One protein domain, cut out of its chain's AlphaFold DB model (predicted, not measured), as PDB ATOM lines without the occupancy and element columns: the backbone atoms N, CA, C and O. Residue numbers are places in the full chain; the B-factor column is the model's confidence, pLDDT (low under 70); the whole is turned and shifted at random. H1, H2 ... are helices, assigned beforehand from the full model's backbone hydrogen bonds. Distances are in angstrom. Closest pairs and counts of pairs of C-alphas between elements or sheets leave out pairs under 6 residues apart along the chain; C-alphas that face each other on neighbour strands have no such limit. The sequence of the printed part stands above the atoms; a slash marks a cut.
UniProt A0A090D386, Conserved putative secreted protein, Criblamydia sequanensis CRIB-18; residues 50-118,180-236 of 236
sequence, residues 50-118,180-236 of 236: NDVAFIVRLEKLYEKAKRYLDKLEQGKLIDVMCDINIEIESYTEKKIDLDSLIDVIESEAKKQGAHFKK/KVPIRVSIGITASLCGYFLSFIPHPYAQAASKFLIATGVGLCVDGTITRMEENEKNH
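AT A GLANCE: This is residues 50 to 118 and 180 to 236 of the 236 residues of the protein "Conserved putative secreted protein" of Criblamydia sequanensis CRIB-18 (UniProt A0A090D386). Four helices, H1, H2, H4 and H5, run side by side as a bundle along one long axis, with H4 in the middle, and a shorter helix, H3, crosses H4 and H5 steeply. H5 is the longest helix, and residues 230 to 236, of which 230 to 234 belong to H5, stick out at one end. The printed part has 126 residues with five named helices, in the order H1 H2 H3 H4 H5, and no named strand; the class is all helix. The whole is compact, with a radius of gyration of the C-alphas of 15.2 A, and its C-alphas span 59 by 26 by 23 A, the outline of a rod.

HOW THE PARTS SIT: Start at H5, residues 204 to 234, and look for H4, residues 183 to 199: the two form a helical hairpin and touch, with Gly 188 and Gly 217 their closest C-alphas at 3.8 A. They run opposite ways at a shallow tilt of 19 degrees. H4 is the hub, touching four other helices. Next find H2, residues 74 to 92, which touches H4 with the C-alphas of Met 81 and Cys 194 closest at 5.3 A, the same way at a shallow tilt of 16 degrees. H1, residues 50 to 70, forms a helical hairpin with H2, opposite ways at a shallow tilt of 18 degrees, and their closest C-alphas, those of Tyr 68 and Leu 77, are 5.5 A apart. With residues 58 to 66 alone H1 touches H5, the closest C-alphas being Tyr 62 and Ala 209 at 7.2 A. H3, residues 98 to 111, touches H5 at a steep tilt of 62 degrees, with the C-alphas of Ala 109 and Val 218 closest at 5.4 A. H3 also touches H4 with residues 101 to 105 alone, at 67 degrees, a tilt only just steep; the closest C-alphas are Ile 105 and Ile 189 at 6.8 A. H1 and H3 are apart, and so are H2 and H5. In H1, H2, H3, H4 and H5 every O i to N i+4 pair is within hydrogen-bond range.

IN THESE COORDINATES: Find C-alpha 204 at (14.329, -6.889, -48.738); from there H5 runs 45.2 A to C-alpha 234 at (-23.846, 14.295, -36.955). H1 begins at C-alpha 50, (21.266, -17.803, -37.214), and is 30.3 A long. H2 measures 26.4 A, H4 24.5 A and H3 20.1 A from first to last C-alpha.

THE WHOLE: The two C-alphas farthest apart, those of Asn 50 and His 236, are 58.6 A from each other. Residues 119 to 179 are cut out, and C-alphas 118 and 180 are 10.9 A apart across the cut, on the link from H3 to H4. The links H1 to H2, H2 to H3 and H4 to H5 are tight. Mean pLDDT of the printed part is 91.5, and residues 235 to 236 are under 70.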
ATOM      1  N   ASN A  50      22.008 -18.643 -38.153       84.50
ATOM      2  CA  ASN A  50      21.266 -17.803 -37.214       84.50
ATOM      3  C   ASN A  50      20.495 -16.670 -37.909       84.50
ATOM      4  O   ASN A  50      19.365 -16.395 -37.510       84.50
ATOM      5  N   ASP A  51      21.051 -16.068 -38.968       84.25
ATOM      6  CA  ASP A  51      20.370 -15.020 -39.740       84.25
ATOM      7  C   ASP A  51      19.151 -15.596 -40.468       84.25
ATOM      8  O   ASP A  51      18.073 -15.007 -40.453       84.25
ATOM      9  N   VAL A  52      19.284 -16.795 -41.045       87.38
ATOM     10  CA  VAL A  52      18.164 -17.486 -41.704       87.38
ATOM     11  C   VAL A  52      17.056 -17.799 -40.698       87.38
ATOM     12  O   VAL A  52      15.885 -17.526 -40.960       87.38
ATOM     13  N   ALA A  53      17.410 -18.337 -39.528       90.25
ATOM     14  CA  ALA A  53      16.439 -18.649 -38.483       90.25
ATOM     15  C   ALA A  53      15.717 -17.391 -37.969       90.25
ATOM     16  O   ALA A  53      14.501 -17.426 -37.770       90.25
ATOM     17  N   PHE A  54      16.448 -16.287 -37.793       90.88
ATOM     18  CA  PHE A  54      15.892 -14.985 -37.428       90.88
ATOM     19  C   PHE A  54      14.887 -14.488 -38.477       90.88
ATOM     20  O   PHE A  54      13.742 -14.197 -38.133       90.88
ATOM     21  N   ILE A  55      15.258 -14.478 -39.763       90.62
ATOM     22  CA  ILE A  55      14.368 -14.022 -40.841       90.62
ATOM     23  C   ILE A  55      13.095 -14.875 -40.920       90.62
ATOM     24  O   ILE A  55      12.005 -14.321 -41.038       90.62
ATOM     25  N   VAL A  56      13.195 -16.202 -40.773       92.75
ATOM     26  CA  VAL A  56      12.019 -17.093 -40.762       92.75
ATOM     27  C   VAL A  56      11.099 -16.815 -39.566       92.75
ATOM     28  O   VAL A  56       9.874 -16.887 -39.695       92.75
ATOM     29  N   ARG A  57      11.649 -16.501 -38.383       93.81
ATOM     30  CA  ARG A  57      10.832 -16.088 -37.227       93.81
ATOM     31  C   ARG A  57      10.145 -14.751 -37.494       93.81
ATOM     32  O   ARG A  57       8.946 -14.634 -37.241       93.81
ATOM     33  N   LEU A  58      10.874 -13.791 -38.058       94.06
ATOM     34  CA  LEU A  58      10.365 -12.464 -38.383       94.06
ATOM     35  C   LEU A  58       9.233 -12.516 -39.417       94.06
ATOM     36  O   LEU A  58       8.219 -11.845 -39.250       94.06
ATOM     37  N   GLU A  59       9.365 -13.364 -40.437       94.00
ATOM     38  CA  GLU A  59       8.323 -13.626 -41.433       94.00
ATOM     39  C   GLU A  59       7.034 -14.144 -40.782       94.00
ATOM     40  O   GLU A  59       5.965 -13.563 -40.976       94.00
ATOM     41  N   LYS A  60       7.127 -15.155 -39.912       96.19
ATOM     42  CA  LYS A  60       5.958 -15.679 -39.181       96.19
ATOM     43  C   LYS A  60       5.303 -14.628 -38.286       96.19
ATOM     44  O   LYS A  60       4.080 -14.624 -38.132       96.19
ATOM     45  N   LEU A  61       6.097 -13.767 -37.650       96.44
ATOM     46  CA  LEU A  61       5.579 -12.674 -36.826       96.44
ATOM     47  C   LEU A  61       4.880 -11.617 -37.682       96.44
ATOM     48  O   LEU A  61       3.775 -11.198 -37.343       96.44
ATOM     49  N   TYR A  62       5.461 -11.249 -38.821       96.31
ATOM     50  CA  TYR A  62       4.833 -10.343 -39.777       96.31
ATOM     51  C   TYR A  62       3.500 -10.891 -40.308       96.31
ATOM     52  O   TYR A  62       2.503 -10.171 -40.310       96.31
ATOM     53  N   GLU A  63       3.430 -12.168 -40.692       97.12
ATOM     54  CA  GLU A  63       2.180 -12.789 -41.148       97.12
ATOM     55  C   GLU A  63       1.088 -12.760 -40.070       97.12
ATOM     56  O   GLU A  63      -0.077 -12.468 -40.360       97.12
ATOM     57  N   LYS A  64       1.453 -13.013 -38.806       97.19
ATOM     58  CA  LYS A  64       0.531 -12.870 -37.670       97.19
ATOM     59  C   LYS A  64       0.080 -11.422 -37.493       97.19
ATOM     60  O   LYS A  64      -1.117 -11.195 -37.327       97.19
ATOM     61  N   ALA A  65       1.004 -10.461 -37.561       96.25
ATOM     62  CA  ALA A  65       0.690  -9.039 -37.451       96.25
ATOM     63  C   ALA A  65      -0.306  -8.624 -38.537       96.25
ATOM     64  O   ALA A  65      -1.346  -8.052 -38.225       96.25
ATOM     65  N   LYS A  66      -0.047  -9.005 -39.792       96.31
ATOM     66  CA  LYS A  66      -0.951  -8.763 -40.919       96.31
ATOM     67  C   LYS A  66      -2.330  -9.383 -40.684       96.31
ATOM     68  O   LYS A  66      -3.338  -8.704 -40.813       96.31
ATOM     69  N   ARG A  67      -2.391 -10.644 -40.248       97.12
ATOM     70  CA  ARG A  67      -3.663 -11.324 -39.950       97.12
ATOM     71  C   ARG A  67      -4.469 -10.622 -38.852       97.12
ATOM     72  O   ARG A  67      -5.692 -10.577 -38.946       97.12
ATOM     73  N   TYR A  68      -3.818 -10.136 -37.795       96.62
ATOM     74  CA  TYR A  68      -4.499  -9.429 -36.705       96.62
ATOM     75  C   TYR A  68      -4.877  -7.999 -37.079       96.62
ATOM     76  O   TYR A  68      -5.920  -7.525 -36.635       96.62
ATOM     77  N   LEU A  69      -4.090  -7.356 -37.941       94.31
ATOM     78  CA  LEU A  69      -4.417  -6.077 -38.557       94.31
ATOM     79  C   LEU A  69      -5.677  -6.188 -39.423       94.31
ATOM     80  O   LEU A  69      -6.627  -5.443 -39.199       94.31
ATOM     81  N   ASP A  70      -5.735  -7.174 -40.323       93.75
ATOM     82  CA  ASP A  70      -6.883  -7.410 -41.212       93.75
ATOM     83  C   ASP A  70      -8.176  -7.706 -40.429       93.75
ATOM     84  O   ASP A  70      -9.278  -7.377 -40.866       93.75
ATOM     85  N   LYS A  71      -8.050  -8.321 -39.246       95.25
ATOM     86  CA  LYS A  71      -9.171  -8.630 -38.342       95.25
ATOM     87  C   LYS A  71      -9.476  -7.539 -37.317       95.25
ATOM     88  O   LYS A  71     -10.422  -7.694 -36.550       95.25
ATOM     89  N   LEU A  72      -8.669  -6.482 -37.270       92.19
ATOM     90  CA  LEU A  72      -8.730  -5.424 -36.265       92.19
ATOM     91  C   LEU A  72      -8.656  -5.940 -34.804       92.19
ATOM     92  O   LEU A  72      -9.286  -5.392 -33.899       92.19
ATOM     93  N   GLU A  73      -7.873  -6.994 -34.546       92.19
ATOM     94  CA  GLU A  73      -7.690  -7.589 -33.210       92.19
ATOM     95  C   GLU A  73      -6.567  -6.874 -32.428       92.19
ATOM     96  O   GLU A  73      -5.450  -7.382 -32.322       92.19
ATOM     97  N   GLN A  74      -6.869  -5.701 -31.856       91.69
ATOM     98  CA  GLN A  74      -5.898  -4.816 -31.185       91.69
ATOM     99  C   GLN A  74      -4.996  -5.532 -30.164       91.69
ATOM    100  O   GLN A  74      -3.777  -5.447 -30.271       91.69
ATOM    101  N   GLY A  75      -5.565  -6.260 -29.196       89.88
ATOM    102  CA  GLY A  75      -4.774  -6.905 -28.135       89.88
ATOM    103  C   GLY A  75      -3.756  -7.914 -28.677       89.88
ATOM    104  O   GLY A  75      -2.588  -7.887 -28.302       89.88
ATOM    105  N   LYS A  76      -4.167  -8.739 -29.648       93.69
ATOM    106  CA  LYS A  76      -3.270  -9.716 -30.287       93.69
ATOM    107  C   LYS A  76      -2.226  -9.042 -31.174       93.69
ATOM    108  O   LYS A  76      -1.106  -9.535 -31.283       93.69
ATOM    109  N   LEU A  77      -2.575  -7.925 -31.810       95.25
ATOM    110  CA  LEU A  77      -1.619  -7.142 -32.586       95.25
ATOM    111  C   LEU A  77      -0.544  -6.528 -31.681       95.25
ATOM    112  O   LEU A  77       0.628  -6.601 -32.033       95.25
ATOM    113  N   ILE A  78      -0.917  -6.001 -30.509       94.38
ATOM    114  CA  ILE A  78       0.035  -5.511 -29.498       94.38
ATOM    115  C   ILE A  78       0.953  -6.648 -29.038       94.38
ATOM    116  O   ILE A  78       2.161  -6.459 -28.928       94.38
ATOM    117  N   ASP A  79       0.414  -7.850 -28.835       92.56
ATOM    118  CA  ASP A  79       1.238  -8.999 -28.462       92.56
ATOM    119  C   ASP A  79       2.289  -9.340 -29.524       92.56
ATOM    120  O   ASP A  79       3.453  -9.568 -29.193       92.56
ATOM    121  N   VAL A  80       1.901  -9.349 -30.800       95.69
ATOM    122  CA  VAL A  80       2.842  -9.599 -31.900       95.69
ATOM    123  C   VAL A  80       3.828  -8.444 -32.063       95.69
ATOM    124  O   VAL A  80       4.998  -8.679 -32.347       95.69
ATOM    125  N   MET A  81       3.390  -7.206 -31.842       96.12
ATOM    126  CA  MET A  81       4.250  -6.025 -31.830       96.12
ATOM    127  C   MET A  81       5.362  -6.169 -30.780       96.12
ATOM    128  O   MET A  81       6.526  -5.900 -31.078       96.12
ATOM    129  N   CYS A  82       5.029  -6.669 -29.585       94.19
ATOM    130  CA  CYS A  82       6.014  -6.969 -28.550       94.19
ATOM    131  C   CYS A  82       7.008  -8.056 -28.973       94.19
ATOM    132  O   CYS A  82       8.207  -7.889 -28.760       94.19
ATOM    133  N   ASP A  83       6.533  -9.139 -29.597       94.44
ATOM    134  CA  ASP A  83       7.405 -10.207 -30.106       94.44
ATOM    135  C   ASP A  83       8.373  -9.710 -31.179       94.44
ATOM    136  O   ASP A  83       9.558 -10.031 -31.138       94.44
ATOM    137  N   ILE A  84       7.882  -8.895 -32.119       95.19
ATOM    138  CA  ILE A  84       8.712  -8.294 -33.168       95.19
ATOM    139  C   ILE A  84       9.795  -7.413 -32.538       95.19
ATOM    140  O   ILE A  84      10.953  -7.515 -32.935       95.19
ATOM    141  N   ASN A  85       9.443  -6.586 -31.547       94.62
ATOM    142  CA  ASN A  85      10.423  -5.746 -30.865       94.62
ATOM    143  C   ASN A  85      11.494  -6.589 -30.160       94.62
ATOM    144  O   ASN A  85      12.674  -6.381 -30.403       94.62
ATOM    145  N   ILE A  86      11.101  -7.582 -29.354       92.50
ATOM    146  CA  ILE A  86      12.045  -8.455 -28.633       92.50
ATOM    147  C   ILE A  86      13.002  -9.152 -29.604       92.50
ATOM    148  O   ILE A  86      14.208  -9.191 -29.363       92.50
ATOM    149  N   GLU A  87      12.482  -9.695 -30.704       92.88
ATOM    150  CA  GLU A  87      13.287 -10.401 -31.699       92.88
ATOM    151  C   GLU A  87      14.298  -9.449 -32.366       92.88
ATOM    152  O   GLU A  87      15.461  -9.807 -32.551       92.88
ATOM    153  N   ILE A  88      13.895  -8.211 -32.664       92.31
ATOM    154  CA  ILE A  88      14.764  -7.203 -33.289       92.31
ATOM    155  C   ILE A  88      15.778  -6.626 -32.305       92.31
ATOM    156  O   ILE A  88      16.942  -6.478 -32.673       92.31
ATOM    157  N   GLU A  89      15.395  -6.327 -31.064       91.88
ATOM    158  CA  GLU A  89      16.340  -5.896 -30.027       91.88
ATOM    159  C   GLU A  89      17.375  -6.992 -29.751       91.88
ATOM    160  O   GLU A  89      18.558  -6.695 -29.599       91.88
ATOM    161  N   SER A  90      16.957  -8.262 -29.768       89.44
ATOM    162  CA  SER A  90      17.860  -9.410 -29.610       89.44
ATOM    163  C   SER A  90      18.824  -9.556 -30.788       89.44
ATOM    164  O   SER A  90      19.984  -9.895 -30.585       89.44
ATOM    165  N   TYR A  91      18.365  -9.296 -32.015       88.69
ATOM    166  CA  TYR A  91      19.200  -9.387 -33.216       88.69
ATOM    167  C   TYR A  91      20.151  -8.197 -33.382       88.69
ATOM    168  O   TYR A  91      21.286  -8.353 -33.825       88.69
ATOM    169  N   THR A  92      19.684  -6.994 -33.055       87.69
ATOM    170  CA  THR A  92      20.443  -5.747 -33.240       87.69
ATOM    171  C   THR A  92      21.272  -5.357 -32.021       87.69
ATOM    172  O   THR A  92      22.101  -4.454 -32.135       87.69
ATOM    173  N   GLU A  93      21.030  -5.995 -30.871       89.25
ATOM    174  CA  GLU A  93      21.591  -5.669 -29.551       89.25
ATOM    175  C   GLU A  93      21.336  -4.212 -29.119       89.25
ATOM    176  O   GLU A  93      22.027  -3.653 -28.263       89.25
ATOM    177  N   LYS A  94      20.325  -3.566 -29.711       88.38
ATOM    178  CA  LYS A  94      19.953  -2.177 -29.446       88.38
ATOM    179  C   LYS A  94      18.558  -2.128 -28.860       88.38
ATOM    180  O   LYS A  94      17.634  -2.706 -29.415       88.38
ATOM    181  N   LYS A  95      18.405  -1.373 -27.774       91.38
ATOM    182  CA  LYS A  95      17.084  -1.050 -27.234       91.38
ATOM    183  C   LYS A  95      16.405  -0.009 -28.109       91.38
ATOM    184  O   LYS A  95      17.029   0.989 -28.477       91.38
ATOM    185  N   ILE A  96      15.139  -0.241 -28.409       89.81
ATOM    186  CA  ILE A  96      14.321   0.639 -29.226       89.81
ATOM    187  C   ILE A  96      13.493   1.532 -28.300       89.81
ATOM    188  O   ILE A  96      12.773   1.061 -27.419       89.81
ATOM    189  N   ASP A  97      13.589   2.845 -28.501       92.19
ATOM    190  CA  ASP A  97      12.781   3.812 -27.761       92.19
ATOM    191  C   ASP A  97      11.376   3.915 -28.375       92.19
ATOM    192  O   ASP A  97      11.156   4.609 -29.373       92.19
ATOM    193  N   LEU A  98      10.421   3.211 -27.762       91.38
ATOM    194  CA  LEU A  98       9.017   3.191 -28.174       91.38
ATOM    195  C   LEU A  98       8.373   4.579 -28.175       91.38
ATOM    196  O   LEU A  98       7.599   4.878 -29.084       91.38
ATOM    197  N   ASP A  99       8.682   5.424 -27.188       93.12
ATOM    198  CA  ASP A  99       8.039   6.733 -27.064       93.12
ATOM    199  C   ASP A  99       8.442   7.630 -28.237       93.12
ATOM    200  O   ASP A  99       7.579   8.275 -28.839       93.12
ATOM    201  N   SER A 100       9.724   7.585 -28.615       93.88
ATOM    202  CA  SER A 100      10.250   8.318 -29.770       93.88
ATOM    203  C   SER A 100       9.610   7.876 -31.090       93.88
ATOM    204  O   SER A 100       9.251   8.708 -31.922       93.88
ATOM    205  N   LEU A 101       9.407   6.567 -31.284       94.06
ATOM    206  CA  LEU A 101       8.793   6.039 -32.502       94.06
ATOM    207  C   LEU A 101       7.311   6.396 -32.597       94.06
ATOM    208  O   LEU A 101       6.831   6.702 -33.686       94.06
ATOM    209  N   ILE A 102       6.592   6.407 -31.473       95.62
ATOM    210  CA  ILE A 102       5.198   6.859 -31.436       95.62
ATOM    211  C   ILE A 102       5.101   8.336 -31.837       95.62
ATOM    212  O   ILE A 102       4.210   8.683 -32.608       95.62
ATOM    213  N   ASP A 103       6.031   9.186 -31.394       95.44
ATOM    214  CA  ASP A 103       6.052  10.606 -31.778       95.44
ATOM    215  C   ASP A 103       6.329  10.786 -33.280       95.44
ATOM    216  O   ASP A 103       5.713  11.626 -33.946       95.44
ATOM    217  N   VAL A 104       7.203   9.951 -33.852       95.50
ATOM    218  CA  VAL A 104       7.434   9.916 -35.304       95.50
ATOM    219  C   VAL A 104       6.154   9.512 -36.041       95.50
ATOM    220  O   VAL A 104       5.759  10.209 -36.979       95.50
ATOM    221  N   ILE A 105       5.468   8.452 -35.601       95.56
ATOM    222  CA  ILE A 105       4.200   7.991 -36.192       95.56
ATOM    223  C   ILE A 105       3.122   9.073 -36.094       95.56
ATOM    224  O   ILE A 105       2.430   9.338 -37.076       95.56
ATOM    225  N   GLU A 106       2.993   9.728 -34.940       95.50
ATOM    226  CA  GLU A 106       2.058  10.836 -34.740       95.50
ATOM    227  C   GLU A 106       2.338  11.963 -35.738       95.50
ATOM    228  O   GLU A 106       1.417  12.465 -36.388       95.50
ATOM    229  N   SER A 107       3.607  12.354 -35.883       95.69
ATOM    230  CA  SER A 107       4.005  13.410 -36.815       95.69
ATOM    231  C   SER A 107       3.685  13.048 -38.266       95.69
ATOM    232  O   SER A 107       3.221  13.899 -39.022       95.69
ATOM    233  N   GLU A 108       3.874  11.785 -38.651       94.06
ATOM    234  CA  GLU A 108       3.618  11.308 -40.006       94.06
ATOM    235  C   GLU A 108       2.118  11.224 -40.299       94.06
ATOM    236  O   GLU A 108       1.660  11.688 -41.341       94.06
ATOM    237  N   ALA A 109       1.327  10.740 -39.342       94.19
ATOM    238  CA  ALA A 109      -0.123  10.724 -39.457       94.19
ATOM    239  C   ALA A 109      -0.707  12.142 -39.547       94.19
ATOM    240  O   ALA A 109      -1.576  12.389 -40.381       94.19
ATOM    241  N   LYS A 110      -0.190  13.103 -38.769       94.81
ATOM    242  CA  LYS A 110      -0.600  14.516 -38.868       94.81
ATOM    243  C   LYS A 110      -0.312  15.111 -40.246       94.81
ATOM    244  O   LYS A 110      -1.160  15.819 -40.780       94.81
ATOM    245  N   LYS A 111       0.843  14.803 -40.851       95.12
ATOM    246  CA  LYS A 111       1.156  15.234 -42.230       95.12
ATOM    247  C   LYS A 111       0.166  14.673 -43.251       95.12
ATOM    248  O   LYS A 111      -0.095  15.327 -44.253       95.12
ATOM    249  N   GLN A 112      -0.381  13.486 -42.994       93.12
ATOM    250  CA  GLN A 112      -1.377  12.833 -43.848       93.12
ATOM    251  C   GLN A 112      -2.830  13.218 -43.506       93.12
ATOM    252  O   GLN A 112      -3.758  12.661 -44.083       93.12
ATOM    253  N   GLY A 113      -3.040  14.190 -42.609       91.81
ATOM    254  CA  GLY A 113      -4.365  14.728 -42.280       91.81
ATOM    255  C   GLY A 113      -5.021  14.129 -41.033       91.81
ATOM    256  O   GLY A 113      -6.193  14.394 -40.782       91.81
ATOM    257  N   ALA A 114      -4.302  13.343 -40.225       92.88
ATOM    258  CA  ALA A 114      -4.844  12.855 -38.961       92.88
ATOM    259  C   ALA A 114      -4.959  13.985 -37.924       92.88
ATOM    260  O   ALA A 114      -4.001  14.720 -37.661       92.88
ATOM    261  N   HIS A 115      -6.113  14.068 -37.264       92.12
ATOM    262  CA  HIS A 115      -6.385  15.050 -36.212       92.12
ATOM    263  C   HIS A 115      -6.590  14.364 -34.856       92.12
ATOM    264  O   HIS A 115      -7.704  13.993 -34.489       92.12
ATOM    265  N   PHE A 116      -5.523  14.197 -34.075       91.06
ATOM    266  CA  PHE A 116      -5.604  13.590 -32.739       91.06
ATOM    267  C   PHE A 116      -6.194  14.556 -31.698       91.06
ATOM    268  O   PHE A 116      -5.881  15.747 -31.688       91.06
ATOM    269  N   LYS A 117      -7.034  14.043 -30.791       89.75
ATOM    270  CA  LYS A 117      -7.496  14.781 -29.605       89.75
ATOM    271  C   LYS A 117      -6.373  14.833 -28.572       89.75
ATOM    272  O   LYS A 117      -5.534  13.934 -28.476       89.75
ATOM    273  N   LYS A 118      -6.383  15.886 -27.753       87.75
ATOM    274  CA  LYS A 118      -5.435  16.043 -26.646       87.75
ATOM    275  C   LYS A 118      -5.528  14.827 -25.715       87.75
ATOM    276  O   LYS A 118      -6.607  14.509 -25.233       87.75
ATOM    277  N   LYS A 180     -11.021   8.164 -24.286       81.94
ATOM    278  CA  LYS A 180     -11.475   7.078 -25.162       81.94
ATOM    279  C   LYS A 180     -10.853   7.217 -26.556       81.94
ATOM    280  O   LYS A 180     -11.301   8.031 -27.362       81.94
ATOM    281  N   VAL A 181      -9.840   6.403 -26.835       85.38
ATOM    282  CA  VAL A 181      -9.146   6.360 -28.128       85.38
ATOM    283  C   VAL A 181      -9.935   5.499 -29.123       85.38
ATOM    284  O   VAL A 181     -10.323   4.377 -28.784       85.38
ATOM    285  N   PRO A 182     -10.162   5.956 -30.369       89.44
ATOM    286  CA  PRO A 182     -10.732   5.110 -31.411       89.44
ATOM    287  C   PRO A 182      -9.864   3.871 -31.662       89.44
ATOM    288  O   PRO A 182      -8.658   3.982 -31.883       89.44
ATOM    289  N   ILE A 183     -10.486   2.691 -31.715       90.31
ATOM    290  CA  ILE A 183      -9.784   1.409 -31.915       90.31
ATOM    291  C   ILE A 183      -8.888   1.453 -33.161       90.31
ATOM    292  O   ILE A 183      -7.743   1.013 -33.115       90.31
ATOM    293  N   ARG A 184      -9.371   2.054 -34.260       92.94
ATOM    294  CA  ARG A 184      -8.605   2.210 -35.509       92.94
ATOM    295  C   ARG A 184      -7.313   3.005 -35.326       92.94
ATOM    296  O   ARG A 184      -6.307   2.638 -35.916       92.94
ATOM    297  N   VAL A 185      -7.322   4.031 -34.475       93.50
ATOM    298  CA  VAL A 185      -6.124   4.820 -34.166       93.50
ATOM    299  C   VAL A 185      -5.122   3.979 -33.379       93.50
ATOM    300  O   VAL A 185      -3.949   3.935 -33.733       93.50
ATOM    301  N   SER A 186      -5.571   3.252 -32.352       94.12
ATOM    302  CA  SER A 186      -4.663   2.401 -31.570       94.12
ATOM    303  C   SER A 186      -4.066   1.259 -32.405       94.12
ATOM    304  O   SER A 186      -2.859   1.009 -32.354       94.12
ATOM    305  N   ILE A 187      -4.886   0.606 -33.237       94.94
ATOM    306  CA  ILE A 187      -4.431  -0.414 -34.191       94.94
ATOM    307  C   ILE A 187      -3.464   0.194 -35.205       94.94
ATOM    308  O   ILE A 187      -2.436  -0.417 -35.487       94.94
ATOM    309  N   GLY A 188      -3.761   1.391 -35.713       96.19
ATOM    310  CA  GLY A 188      -2.911   2.108 -36.653       96.19
ATOM    311  C   GLY A 188      -1.516   2.367 -36.089       96.19
ATOM    312  O   GLY A 188      -0.530   1.956 -36.696       96.19
ATOM    313  N   ILE A 189      -1.424   2.932 -34.878       96.69
ATOM    314  CA  ILE A 189      -0.135   3.160 -34.205       96.69
ATOM    315  C   ILE A 189       0.602   1.843 -33.957       96.69
ATOM    316  O   ILE A 189       1.794   1.747 -34.242       96.69
ATOM    317  N   THR A 190      -0.094   0.810 -33.479       96.56
ATOM    318  CA  THR A 190       0.519  -0.499 -33.204       96.56
ATOM    319  C   THR A 190       1.062  -1.149 -34.484       96.56
ATOM    320  O   THR A 190       2.180  -1.660 -34.500       96.56
ATOM    321  N   ALA A 191       0.306  -1.096 -35.585       97.06
ATOM    322  CA  ALA A 191       0.743  -1.603 -36.884       97.06
ATOM    323  C   ALA A 191       1.946  -0.820 -37.418       97.06
ATOM    324  O   ALA A 191       2.925  -1.423 -37.860       97.06
ATOM    325  N   SER A 192       1.914   0.512 -37.320       97.25
ATOM    326  CA  SER A 192       3.045   1.347 -37.709       97.25
ATOM    327  C   SER A 192       4.286   1.037 -36.876       97.25
ATOM    328  O   SER A 192       5.360   0.933 -37.459       97.25
ATOM    329  N   LEU A 193       4.165   0.800 -35.563       96.62
ATOM    330  CA  LEU A 193       5.287   0.379 -34.714       96.62
ATOM    331  C   LEU A 193       5.910  -0.935 -35.192       96.62
ATOM    332  O   LEU A 193       7.124  -0.983 -35.384       96.62
ATOM    333  N   CYS A 194       5.098  -1.960 -35.480       96.19
ATOM    334  CA  CYS A 194       5.595  -3.199 -36.091       96.19
ATOM    335  C   CYS A 194       6.397  -2.906 -37.366       96.19
ATOM    336  O   CYS A 194       7.481  -3.449 -37.566       96.19
ATOM    337  N   GLY A 195       5.876  -2.028 -38.226       95.38
ATOM    338  CA  GLY A 195       6.554  -1.627 -39.451       95.38
ATOM    339  C   GLY A 195       7.870  -0.881 -39.201       95.38
ATOM    340  O   GLY A 195       8.876  -1.194 -39.839       95.38
ATOM    341  N   TYR A 196       7.902   0.052 -38.247       95.12
ATOM    342  CA  TYR A 196       9.122   0.766 -37.861       95.12
ATOM    343  C   TYR A 196      10.181  -0.179 -37.303       95.12
ATOM    344  O   TYR A 196      11.344  -0.049 -37.678       95.12
ATOM    345  N   PHE A 197       9.809  -1.178 -36.502       94.00
ATOM    346  CA  PHE A 197      10.777  -2.167 -36.035       94.00
ATOM    347  C   PHE A 197      11.409  -2.917 -37.212       94.00
ATOM    348  O   PHE A 197      12.630  -2.983 -37.335       94.00
ATOM    349  N   LEU A 198      10.593  -3.401 -38.152       93.25
ATOM    350  CA  LEU A 198      11.091  -4.117 -39.332       93.25
ATOM    351  C   LEU A 198      12.037  -3.273 -40.203       93.25
ATOM    352  O   LEU A 198      12.875  -3.838 -40.907       93.25
ATOM    353  N   SER A 199      11.947  -1.940 -40.137       92.50
ATOM    354  CA  SER A 199      12.832  -1.039 -40.886       92.50
ATOM    355  C   SER A 199      14.298  -1.108 -40.435       92.50
ATOM    356  O   SER A 199      15.185  -0.820 -41.240       92.50
ATOM    357  N   PHE A 200      14.570  -1.558 -39.202       88.69
ATOM    358  CA  PHE A 200      15.933  -1.742 -38.688       88.69
ATOM    359  C   PHE A 200      16.673  -2.914 -39.344       88.69
ATOM    360  O   PHE A 200      17.894  -3.011 -39.224       88.69
ATOM    361  N   ILE A 201      15.961  -3.804 -40.043       87.75
ATOM    362  CA  ILE A 201      16.548  -4.988 -40.665       87.75
ATOM    363  C   ILE A 201      16.838  -4.697 -42.144       87.75
ATOM    364  O   ILE A 201      15.904  -4.470 -42.923       87.75
ATOM    365  N   PRO A 202      18.108  -4.743 -42.591       84.94
ATOM    366  CA  PRO A 202      18.483  -4.489 -43.982       84.94
ATOM    367  C   PRO A 202      18.204  -5.713 -44.878       84.94
ATOM    368  O   PRO A 202      19.065  -6.165 -45.629       84.94
ATOM    369  N   HIS A 203      16.992  -6.270 -44.801       85.25
ATOM    370  CA  HIS A 203      16.549  -7.415 -45.592       85.25
ATOM    371  C   HIS A 203      15.363  -7.018 -46.491       85.25
ATOM    372  O   HIS A 203      14.397  -6.445 -45.980       85.25
ATOM    373  N   PRO A 204      15.365  -7.342 -47.801       85.75
ATOM    374  CA  PRO A 204      14.329  -6.889 -48.738       85.75
ATOM    375  C   PRO A 204      12.898  -7.219 -48.298       85.75
ATOM    376  O   PRO A 204      12.007  -6.381 -48.412       85.75
ATOM    377  N   TYR A 205      12.691  -8.416 -47.743       86.25
ATOM    378  CA  TYR A 205      11.389  -8.827 -47.215       86.25
ATOM    379  C   TYR A 205      10.947  -7.962 -46.027       86.25
ATOM    380  O   TYR A 205       9.820  -7.475 -46.007       86.25
ATOM    381  N   ALA A 206      11.849  -7.718 -45.070       89.75
ATOM    382  CA  ALA A 206      11.559  -6.906 -43.890       89.75
ATOM    383  C   ALA A 206      11.269  -5.451 -44.282       89.75
ATOM    384  O   ALA A 206      10.329  -4.854 -43.773       89.75
ATOM    385  N   GLN A 207      11.999  -4.913 -45.261       91.81
ATOM    386  CA  GLN A 207      11.774  -3.571 -45.799       91.81
ATOM    387  C   GLN A 207      10.429  -3.446 -46.529       91.81
ATOM    388  O   GLN A 207       9.736  -2.440 -46.387       91.81
ATOM    389  N   ALA A 208      10.023  -4.462 -47.297       91.44
ATOM    390  CA  ALA A 208       8.711  -4.479 -47.943       91.44
ATOM    391  C   ALA A 208       7.571  -4.563 -46.911       91.44
ATOM    392  O   ALA A 208       6.628  -3.772 -46.964       91.44
ATOM    393  N   ALA A 209       7.694  -5.473 -45.941       93.25
ATOM    394  CA  ALA A 209       6.759  -5.623 -44.830       93.25
ATOM    395  C   ALA A 209       6.661  -4.351 -43.968       93.25
ATOM    396  O   ALA A 209       5.564  -3.930 -43.604       93.25
ATOM    397  N   SER A 210       7.801  -3.707 -43.702       94.50
ATOM    398  CA  SER A 210       7.906  -2.432 -42.991       94.50
ATOM    399  C   SER A 210       7.071  -1.354 -43.671       94.50
ATOM    400  O   SER A 210       6.163  -0.796 -43.058       94.50
ATOM    401  N   LYS A 211       7.314  -1.119 -44.967       94.62
ATOM    402  CA  LYS A 211       6.588  -0.111 -45.753       94.62
ATOM    403  C   LYS A 211       5.085  -0.366 -45.761       94.62
ATOM    404  O   LYS A 211       4.319   0.577 -45.590       94.62
ATOM    405  N   PHE A 212       4.676  -1.624 -45.933       95.88
ATOM    406  CA  PHE A 212       3.269  -2.013 -45.893       95.88
ATOM    407  C   PHE A 212       2.630  -1.662 -44.543       95.88
ATOM    408  O   PHE A 212       1.646  -0.931 -44.502       95.88
ATOM    409  N   LEU A 213       3.222  -2.116 -43.435       96.62
ATOM    410  CA  LEU A 213       2.677  -1.897 -42.095       96.62
ATOM    411  C   LEU A 213       2.669  -0.422 -41.681       96.62
ATOM    412  O   LEU A 213       1.694   0.027 -41.079       96.62
ATOM    413  N   ILE A 214       3.710   0.343 -42.027       97.12
ATOM    414  CA  ILE A 214       3.747   1.789 -41.770       97.12
ATOM    415  C   ILE A 214       2.627   2.479 -42.546       97.12
ATOM    416  O   ILE A 214       1.838   3.196 -41.937       97.12
ATOM    417  N   ALA A 215       2.521   2.236 -43.856       95.75
ATOM    418  CA  ALA A 215       1.522   2.887 -44.700       95.75
ATOM    419  C   ALA A 215       0.089   2.538 -44.271       95.75
ATOM    420  O   ALA A 215      -0.735   3.434 -44.094       95.75
ATOM    421  N   THR A 216      -0.206   1.255 -44.045       95.88
ATOM    422  CA  THR A 216      -1.530   0.819 -43.585       95.88
ATOM    423  C   THR A 216      -1.840   1.344 -42.185       95.88
ATOM    424  O   THR A 216      -2.955   1.799 -41.942       95.88
ATOM    425  N   GLY A 217      -0.868   1.327 -41.270       95.69
ATOM    426  CA  GLY A 217      -1.057   1.829 -39.912       95.69
ATOM    427  C   GLY A 217      -1.339   3.332 -39.871       95.69
ATOM    428  O   GLY A 217      -2.293   3.762 -39.221       95.69
ATOM    429  N   VAL A 218      -0.591   4.128 -40.641       95.81
ATOM    430  CA  VAL A 218      -0.836   5.572 -40.755       95.81
ATOM    431  C   VAL A 218      -2.189   5.846 -41.417       95.81
ATOM    432  O   VAL A 218      -2.945   6.674 -40.911       95.81
ATOM    433  N   GLY A 219      -2.545   5.108 -42.474       95.06
ATOM    434  CA  GLY A 219      -3.865   5.205 -43.106       95.06
ATOM    435  C   GLY A 219      -5.011   4.947 -42.121       95.06
ATOM    436  O   GLY A 219      -5.947   5.736 -42.043       95.06
ATOM    437  N   LEU A 220      -4.894   3.915 -41.276       94.94
ATOM    438  CA  LEU A 220      -5.883   3.626 -40.230       94.94
ATOM    439  C   LEU A 220      -5.977   4.724 -39.162       94.94
ATOM    440  O   LEU A 220      -7.069   4.977 -38.648       94.94
ATOM    441  N   CYS A 221      -4.862   5.380 -38.826       94.44
ATOM    442  CA  CYS A 221      -4.877   6.540 -37.937       94.44
ATOM    443  C   CYS A 221      -5.678   7.695 -38.547       94.44
ATOM    444  O   CYS A 221      -6.534   8.260 -37.867       94.44
ATOM    445  N   VAL A 222      -5.435   8.016 -39.822       93.69
ATOM    446  CA  VAL A 222      -6.165   9.067 -40.546       93.69
ATOM    447  C   VAL A 222      -7.656   8.727 -40.595       93.69
ATOM    448  O   VAL A 222      -8.465   9.488 -40.059       93.69
ATOM    449  N   ASP A 223      -8.012   7.542 -41.096       92.31
ATOM    450  CA  ASP A 223      -9.399   7.069 -41.184       92.31
ATOM    451  C   ASP A 223     -10.102   7.099 -39.822       92.31
ATOM    452  O   ASP A 223     -11.229   7.580 -39.700       92.31
ATOM    453  N   GLY A 224      -9.431   6.619 -38.772       89.50
ATOM    454  CA  GLY A 224      -9.968   6.611 -37.414       89.50
ATOM    455  C   GLY A 224     -10.259   8.012 -36.874       89.50
ATOM    456  O   GLY A 224     -11.255   8.204 -36.174       89.50
ATOM    457  N   THR A 225      -9.427   9.001 -37.213       89.44
ATOM    458  CA  THR A 225      -9.678  10.396 -36.822       89.44
ATOM    459  C   THR A 225     -10.804  11.043 -37.628       89.44
ATOM    460  O   THR A 225     -11.611  11.752 -37.026       89.44
ATOM    461  N   ILE A 226     -10.910  10.751 -38.931       88.44
ATOM    462  CA  ILE A 226     -11.962  11.277 -39.817       88.44
ATOM    463  C   ILE A 226     -13.330  10.727 -39.416       88.44
ATOM    464  O   ILE A 226     -14.240  11.510 -39.162       88.44
ATOM    465  N   THR A 227     -13.468   9.403 -39.260       86.81
ATOM    466  CA  THR A 227     -14.743   8.784 -38.850       86.81
ATOM    467  C   THR A 227     -15.252   9.393 -37.543       86.81
ATOM    468  O   THR A 227     -16.424   9.733 -37.417       86.81
ATOM    469  N   ARG A 228     -14.351   9.626 -36.582       86.62
ATOM    470  CA  ARG A 228     -14.698  10.281 -35.319       86.62
ATOM    471  C   ARG A 228     -15.143  11.737 -35.514       86.62
ATOM    472  O   ARG A 228     -15.974  12.213 -34.746       86.62
ATOM    473  N   MET A 229     -14.563  12.483 -36.457       81.12
ATOM    474  CA  MET A 229     -14.989  13.859 -36.753       81.12
ATOM    475  C   MET A 229     -16.396  13.879 -37.354       81.12
ATOM    476  O   MET A 229     -17.246  14.598 -36.835       81.12
ATOM    477  N   GLU A 230     -16.669  13.014 -38.333       80.50
ATOM    478  CA  GLU A 230     -17.999  12.865 -38.939       80.50
ATOM    479  C   GLU A 230     -19.072  12.466 -37.913       80.50
ATOM    480  O   GLU A 230     -20.206  12.940 -37.966       80.50
ATOM    481  N   GLU A 231     -18.732  11.597 -36.957       80.69
ATOM    482  CA  GLU A 231     -19.634  11.220 -35.863       80.69
ATOM    483  C   GLU A 231     -19.940  12.393 -34.922       80.69
ATOM    484  O   GLU A 231     -21.064  12.503 -34.437       80.69
ATOM    485  N   ASN A 232     -18.981  13.289 -34.665       78.25
ATOM    486  CA  ASN A 232     -19.232  14.462 -33.822       78.25
ATOM    487  C   ASN A 232     -20.087  15.512 -34.546       78.25
ATOM    488  O   ASN A 232     -20.902  16.157 -33.897       78.25
ATOM    489  N   GLU A 233     -19.930  15.666 -35.865       73.81
ATOM    490  CA  GLU A 233     -20.738  16.588 -36.676       73.81
ATOM    491  C   GLU A 233     -22.199  16.139 -36.794       73.81
ATOM    492  O   GLU A 233     -23.092  16.973 -36.764       73.81
ATOM    493  N   LYS A 234     -22.469  14.830 -36.880       72.00
ATOM    494  CA  LYS A 234     -23.846  14.295 -36.955       72.00
ATOM    495  C   LYS A 234     -24.630  14.400 -35.644       72.00
ATOM    496  O   LYS A 234     -25.851  14.278 -35.663       72.00
ATOM    497  N   ASN A 235     -23.933  14.558 -34.521       64.19
ATOM    498  CA  ASN A 235     -24.527  14.638 -33.187       64.19
ATOM    499  C   ASN A 235     -24.716  16.089 -32.698       64.19
ATOM    500  O   ASN A 235     -25.129  16.285 -31.553       64.19
ATOM    501  N   HIS A 236     -24.404  17.078 -33.542       49.38
ATOM    502  CA  HIS A 236     -24.561  18.513 -33.299       49.38
ATOM    503  C   HIS A 236     -25.607  19.120 -34.237       49.38
ATOM    504  O   HIS A 236     -26.272  20.081 -33.787       49.38
TER     505      HIS A 236